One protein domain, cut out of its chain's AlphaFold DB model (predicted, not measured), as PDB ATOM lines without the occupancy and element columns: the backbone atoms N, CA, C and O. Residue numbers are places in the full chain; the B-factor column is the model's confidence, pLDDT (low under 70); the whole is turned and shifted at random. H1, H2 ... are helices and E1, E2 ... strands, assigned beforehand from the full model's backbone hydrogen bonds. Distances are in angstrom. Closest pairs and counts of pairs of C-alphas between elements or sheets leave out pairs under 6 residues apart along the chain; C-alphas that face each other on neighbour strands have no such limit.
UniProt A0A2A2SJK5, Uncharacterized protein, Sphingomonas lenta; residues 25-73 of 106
ATOM      1  N   LEU A  25       6.878  37.527  54.488       92.00
ATOM      2  CA  LEU A  25       5.463  37.590  54.866       92.00
ATOM      3  C   LEU A  25       4.727  38.706  54.120       92.00
ATOM      4  O   LEU A  25       3.623  38.489  53.635       92.00
ATOM      5  N   GLU A  26       5.353  39.869  53.973       91.62
ATOM      6  CA  GLU A  26       4.771  40.978  53.215       91.62
ATOM      7  C   GLU A  26       4.694  40.657  51.718       91.62
ATOM      8  O   GLU A  26       3.724  41.021  51.059       91.62
ATOM      9  N   LEU A  27       5.670  39.921  51.170       92.50
ATOM     10  CA  LEU A  27       5.598  39.422  49.796       92.50
ATOM     11  C   LEU A  27       4.416  38.458  49.610       92.50
ATOM     12  O   LEU A  27       3.691  38.582  48.624       92.50
ATOM     13  N   VAL A  28       4.208  37.526  50.549       94.44
ATOM     14  CA  VAL A  28       3.055  36.609  50.539       94.44
ATOM     15  C   VAL A  28       1.749  37.397  50.547       94.44
ATOM     16  O   VAL A  28       0.909  37.157  49.685       94.44
ATOM     17  N   ALA A  29       1.606  38.358  51.464       93.62
ATOM     18  CA  ALA A  29       0.412  39.193  51.559       93.62
ATOM     19  C   ALA A  29       0.163  39.966  50.253       93.62
ATOM     20  O   ALA A  29      -0.926  39.900  49.688       93.62
ATOM     21  N   HIS A  30       1.194  40.604  49.690       94.31
ATOM     22  CA  HIS A  30       1.068  41.336  48.428       94.31
ATOM     23  C   HIS A  30       0.666  40.458  47.240       94.31
ATOM     24  O   HIS A  30      -0.069  40.915  46.363       94.31
ATOM     25  N   VAL A  31       1.163  39.222  47.162       93.19
ATOM     26  CA  VAL A  31       0.794  38.292  46.084       93.19
ATOM     27  C   VAL A  31      -0.618  37.744  46.301       93.19
ATOM     28  O   VAL A  31      -1.392  37.690  45.348       93.19
ATOM     29  N   ALA A  32      -0.979  37.407  47.541       94.50
ATOM     30  CA  ALA A  32      -2.318  36.949  47.903       94.50
ATOM     31  C   ALA A  32      -3.392  37.999  47.589       94.50
ATOM     32  O   ALA A  32      -4.400  37.670  46.967       94.50
ATOM     33  N   GLU A  33      -3.150  39.269  47.925       93.38
ATOM     34  CA  GLU A  33      -4.058  40.378  47.607       93.38
ATOM     35  C   GLU A  33      -4.221  40.596  46.097       93.38
ATOM     36  O   GLU A  33      -5.332  40.827  45.618       93.38
ATOM     37  N   ARG A  34      -3.122  40.521  45.335       94.12
ATOM     38  CA  ARG A  34      -3.144  40.723  43.876       94.12
ATOM     39  C   ARG A  34      -3.904  39.626  43.140       94.12
ATOM     40  O   ARG A  34      -4.644  39.934  42.212       94.12
ATOM     41  N   GLU A  35      -3.718  38.380  43.560       92.44
ATOM     42  CA  GLU A  35      -4.274  37.200  42.887       92.44
ATOM     43  C   GLU A  35      -5.558  36.674  43.553       92.44
ATOM     44  O   GLU A  35      -6.163  35.729  43.055       92.44
ATOM     45  N   GLN A  36      -5.996  37.286  44.662       91.81
ATOM     46  CA  GLN A  36      -7.173  36.884  45.450       91.81
ATOM     47  C   GLN A  36      -7.110  35.417  45.912       91.81
ATOM     48  O   GLN A  36      -8.106  34.691  45.894       91.81
ATOM     49  N   LEU A  37      -5.919  34.980  46.320       93.06
ATOM     50  CA  LEU A  37      -5.645  33.627  46.809       93.06
ATOM     51  C   LEU A  37      -5.469  33.614  48.332       93.06
ATOM     52  O   LEU A  37      -5.202  34.643  48.948       93.06
ATOM     53  N   ASP A  38      -5.585  32.433  48.944       93.56
ATOM     54  CA  ASP A  38      -5.295  32.261  50.369       93.56
ATOM     55  C   ASP A  38      -3.787  32.404  50.631       93.56
ATOM     56  O   ASP A  38      -2.956  31.791  49.952       93.56
ATOM     57  N   GLU A  39      -3.423  33.186  51.650       90.94
ATOM     58  CA  GLU A  39      -2.027  33.425  52.031       90.94
ATOM     59  C   GLU A  39      -1.254  32.128  52.303       90.94
ATOM     60  O   GLU A  39      -0.055  32.055  52.031       90.94
ATOM     61  N   LYS A  40      -1.910  31.079  52.820       92.88
ATOM     62  CA  LYS A  40      -1.257  29.790  53.093       92.88
ATOM     63  C   LYS A  40      -0.857  29.090  51.807       92.88
ATOM     64  O   LYS A  40       0.214  28.485  51.759       92.88
ATOM     65  N   ASP A  41      -1.700  29.163  50.787       93.44
ATOM     66  CA  ASP A  41      -1.425  28.535  49.501       93.44
ATOM     67  C   ASP A  41      -0.360  29.326  48.738       93.44
ATOM     68  O   ASP A  41       0.589  28.732  48.227       93.44
ATOM     69  N   VAL A  42      -0.421  30.659  48.775       95.38
ATOM     70  CA  VAL A  42       0.633  31.524  48.220       95.38
ATOM     71  C   VAL A  42       1.973  31.274  48.903       95.38
ATOM     72  O   VAL A  42       2.986  31.095  48.227       95.38
ATOM     73  N   ARG A  43       1.990  31.197  50.238       94.12
ATOM     74  CA  ARG A  43       3.200  30.894  51.008       94.12
ATOM     75  C   ARG A  43       3.807  29.559  50.602       94.12
ATOM     76  O   ARG A  43       4.997  29.508  50.325       94.12
ATOM     77  N   ARG A  44       2.996  28.501  50.511       95.12
ATOM     78  CA  ARG A  44       3.462  27.174  50.075       95.12
ATOM     79  C   ARG A  44       4.088  27.213  48.686       95.12
ATOM     80  O   ARG A  44       5.121  26.589  48.471       95.12
ATOM     81  N   VAL A  45       3.465  27.930  47.751       94.94
ATOM     82  CA  VAL A  45       3.968  28.055  46.378       94.94
ATOM     83  C   VAL A  45       5.287  28.823  46.341       94.94
ATOM     84  O   VAL A  45       6.214  28.390  45.659       94.94
ATOM     85  N   LEU A  46       5.397  29.932  47.078       94.44
ATOM     86  CA  LEU A  46       6.628  30.722  47.143       94.44
ATOM     87  C   LEU A  46       7.764  29.957  47.827       94.44
ATOM     88  O   LEU A  46       8.861  29.911  47.272       94.44
ATOM     89  N   ASP A  47       7.493  29.304  48.960       94.00
ATOM     90  CA  ASP A  47       8.465  28.466  49.672       94.00
ATOM     91  C   ASP A  47       9.020  27.379  48.731       94.00
ATOM     92  O   ASP A  47      10.233  27.284  48.537       94.00
ATOM     93  N   ALA A  48       8.139  26.638  48.046       95.88
ATOM     94  CA  ALA A  48       8.536  25.596  47.097       95.88
ATOM     95  C   ALA A  48       9.301  26.147  45.881       95.88
ATOM     96  O   ALA A  48      10.245  25.520  45.394       95.88
ATOM     97  N   ALA A  49       8.915  27.319  45.371       93.25
ATOM     98  CA  ALA A  49       9.609  27.954  44.256       93.25
ATOM     99  C   ALA A  49      11.031  28.381  44.646       93.25
ATOM    100  O   ALA A  49      11.971  28.149  43.884       93.25
ATOM    101  N   PHE A  50      11.204  28.986  45.824       92.81
ATOM    102  CA  PHE A  50      12.523  29.384  46.311       92.81
ATOM    103  C   PHE A  50      13.406  28.174  46.611       92.81
ATOM    104  O   PHE A  50      14.571  28.183  46.216       92.81
ATOM    105  N   GLU A  51      12.859  27.125  47.225       92.50
ATOM    106  CA  GLU A  51      13.577  25.874  47.488       92.50
ATOM    107  C   GLU A  51      14.065  25.224  46.184       92.50
ATOM    108  O   GLU A  51      15.258  24.972  46.032       92.50
ATOM    109  N   ALA A  52      13.201  25.110  45.170       92.69
ATOM    110  CA  ALA A  52      13.590  24.573  43.865       92.69
ATOM    111  C   ALA A  52      14.705  25.390  43.184       92.69
ATOM    112  O   ALA A  52      15.578  24.829  42.517       92.69
ATOM    113  N   ILE A  53      14.699  26.721  43.337       90.06
ATOM    114  CA  ILE A  53      15.782  27.575  42.831       90.06
ATOM    115  C   ILE A  53      17.076  27.301  43.604       90.06
ATOM    116  O   ILE A  53      18.132  27.187  42.980       90.06
ATOM    117  N   VAL A  54      17.008  27.204  44.935       89.06
ATOM    118  CA  VAL A  54      18.168  26.931  45.796       89.06
ATOM    119  C   VAL A  54      18.795  25.586  45.446       89.06
ATOM    120  O   VAL A  54      20.007  25.543  45.232       89.06
ATOM    121  N   ASP A  55      17.992  24.535  45.301       88.81
ATOM    122  CA  ASP A  55      18.460  23.186  44.984       88.81
ATOM    123  C   ASP A  55      19.204  23.148  43.649       88.81
ATOM    124  O   ASP A  55      20.346  22.695  43.570       88.81
ATOM    125  N   ARG A  56      18.619  23.727  42.594       88.31
ATOM    126  CA  ARG A  56      19.274  23.773  41.278       88.31
ATOM    127  C   ARG A  56      20.546  24.603  41.304       88.31
ATOM    128  O   ARG A  56      21.573  24.211  40.760       88.31
ATOM    129  N   VAL A  57      20.528  25.738  41.993       87.19
ATOM    130  CA  VAL A  57      21.736  26.551  42.156       87.19
ATOM    131  C   VAL A  57      22.816  25.804  42.953       87.19
ATOM    132  O   VAL A  57      24.005  26.009  42.691       87.19
ATOM    133  N   ALA A  58      22.443  24.941  43.902       83.75
ATOM    134  CA  ALA A  58      23.375  24.099  44.650       83.75
ATOM    135  C   ALA A  58      24.018  23.017  43.765       83.75
ATOM    136  O   ALA A  58      25.213  22.758  43.916       83.75
ATOM    137  N   GLU A  59      23.274  22.483  42.794       85.19
ATOM    138  CA  GLU A  59      23.725  21.521  41.773       85.19
ATOM    139  C   GLU A  59      24.623  22.138  40.677       85.19
ATOM    140  O   GLU A  59      24.914  21.498  39.671       85.19
ATOM    141  N   ASP A  60      25.111  23.371  40.872       77.69
ATOM    142  CA  ASP A  60      25.877  24.148  39.884       77.69
ATOM    143  C   ASP A  60      25.071  24.508  38.608       77.69
ATOM    144  O   ASP A  60      25.634  25.043  37.645       77.69
ATOM    145  N   ASP A  61      23.739  24.349  38.632       81.12
ATOM    146  CA  ASP A  61      22.867  24.749  37.529       81.12
ATOM    147  C   ASP A  61      22.632  26.265  37.480       81.12
ATOM    148  O   ASP A  61      22.596  27.007  38.472       81.12
ATOM    149  N   LYS A  62      22.438  26.746  36.250       85.44
ATOM    150  CA  LYS A  62      22.062  28.128  35.959       85.44
ATOM    151  C   LYS A  62      20.541  28.227  35.860       85.44
ATOM    152  O   LYS A  62      19.963  27.826  34.852       85.44
ATOM    153  N   VAL A  63      19.911  28.869  36.839       88.50
ATOM    154  CA  VAL A  63      18.467  29.138  36.832       88.50
ATOM    155  C   VAL A  63      18.205  30.532  36.265       88.50
ATOM    156  O   VAL A  63      18.706  31.532  36.782       88.50
ATOM    157  N   VAL A  64      17.428  30.618  35.186       89.38
ATOM    158  CA  VAL A  64      17.029  31.889  34.561       89.38
ATOM    159  C   VAL A  64      15.561  32.149  34.869       89.38
ATOM    160  O   VAL A  64      14.702  31.378  34.457       89.38
ATOM    161  N   VAL A  65      15.280  33.259  35.548       90.31
ATOM    162  CA  VAL A  65      13.917  33.746  35.775       90.31
ATOM    163  C   VAL A  65      13.705  34.942  34.852       90.31
ATOM    164  O   VAL A  65      14.342  35.986  35.020       90.31
ATOM    165  N   GLY A  66      12.860  34.764  33.832       83.81
ATOM    166  CA  GLY A  66      12.590  35.782  32.814       83.81
ATOM    167  C   GLY A  66      12.215  37.129  33.437       83.81
ATOM    168  O   GLY A  66      11.496  37.174  34.428       83.81
ATOM    169  N   SER A  67      12.750  38.222  32.891       84.25
ATOM    170  CA  SER A  67      12.564  39.607  33.369       84.25
ATOM    171  C   SER A  67      13.031  39.923  34.802       84.25
ATOM    172  O   SER A  67      13.049  41.093  35.170       84.25
ATOM    173  N   PHE A  68      13.459  38.930  35.588       88.62
ATOM    174  CA  PHE A  68      13.962  39.117  36.950       88.62
ATOM    175  C   PHE A  68      15.488  39.001  37.012       88.62
ATOM    176  O   PHE A  68      16.175  39.915  37.466       88.62
ATOM    177  N   GLY A  69      16.050  37.891  36.527       87.81
ATOM    178  CA  GLY A  69      17.491  37.686  36.593       87.81
ATOM    179  C   GLY A  69      17.950  36.251  36.370       87.81
ATOM    180  O   GLY A  69      17.247  35.396  35.839       87.81
ATOM    181  N   THR A  70      19.198  35.991  36.745       87.69
ATOM    182  CA  THR A  70      19.811  34.666  36.657       87.69
ATOM    183  C   THR A  70      20.506  34.340  37.965       87.69
ATOM    184  O   THR A  70      21.406  35.069  38.388       87.69
ATOM    185  N   PHE A  71      20.144  33.202  38.539       88.19
ATOM    186  CA  PHE A  71      20.805  32.613  39.689       88.19
ATOM    187  C   PHE A  71      21.786  31.546  39.210       88.19
ATOM    188  O   PHE A  71      21.533  30.810  38.258       88.19
ATOM    189  N   LYS A  72      22.957  31.515  39.829       83.56
ATOM    190  CA  LYS A  72      24.009  30.541  39.545       83.56
ATOM    191  C   LYS A  72      24.846  30.377  40.792       83.56
ATOM    192  O   LYS A  72      25.012  31.360  41.528       83.56
ATOM    193  N   ARG A  73      25.417  29.189  40.999       78.50
ATOM    194  CA  ARG A  73      26.316  28.982  42.130       78.50
ATOM    195  C   ARG A  73      27.429  30.014  42.070       78.50
ATOM    196  O   ARG A  73      27.973  30.325  41.004       78.50
TER     197      ARG A  73
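AT A GLANCE: This is residues 25 to 73 of the 106 residues of an uncharacterized protein of Sphingomonas lenta (UniProt A0A2A2SJK5). One long helix, H2, makes the base of an open U: the shorter helix H1 packs on its first end at a steep angle, and a small hairpin of strands E1 and E2 rises by its other end. H1 and the hairpin are on the same side of H2, with a gap between them. The 49 printed residues hold two named helices and two named strands, in the order H1, H2, E1, E2, and the class is mostly helix. The two strands form an antiparallel sheet of order E1 - E2. The whole is loose, with a radius of gyration of the C-alphas of 12.7 A, and elongated, spanning 35 by 20 by 13 A.

IN THESE COORDINATES: H1 is residues 25 to 35, 15.4 A long, and begins at C-alpha 25 at (5.463, 37.590, 54.866). H2 is residues 39 to 58, 28.0 A from its first to its last C-alpha, and ends at C-alpha 58 at (23.375, 24.099, 44.650). E1 is residues 63 to 65, and E2 is residues 69 to 71, ending at C-alpha 71 at (20.805, 32.613, 39.689).

HOW THE PARTS SIT: H1 and H2 touch, opposite ways at a steep tilt of 65 degrees; their closest C-alphas are those of Ala 32 and Glu 39, 5.4 A apart. H2 touches H1 with residues 39 to 46 alone. Near the other end of H2, the closest C-alphas of H2 and E1 are those of Ile 53 and Val 63, 6.8 A apart. Those of H2 and E2 are Val 57 and Phe 71, 6.6 A apart. E1 and E2 are a hairpin, antiparallel at 159 degrees, with N 63 and O 71 at 2.9 A and N 71 and O 63 at 2.8 A, within hydrogen-bond range. H1 is apart from E1 and from E2. In H1 and H2 every O i to N i+4 pair is within hydrogen-bond range.

THE WHOLE: The two C-alphas farthest apart, those of Gln 36 and Asp 60, are 35.9 A apart. The printed part has no cut, and the three links, H1 to H2, H2 to E1 and E1 to E2, are tight. The mean pLDDT of the printed part is 90.3, and no printed residue is under 70.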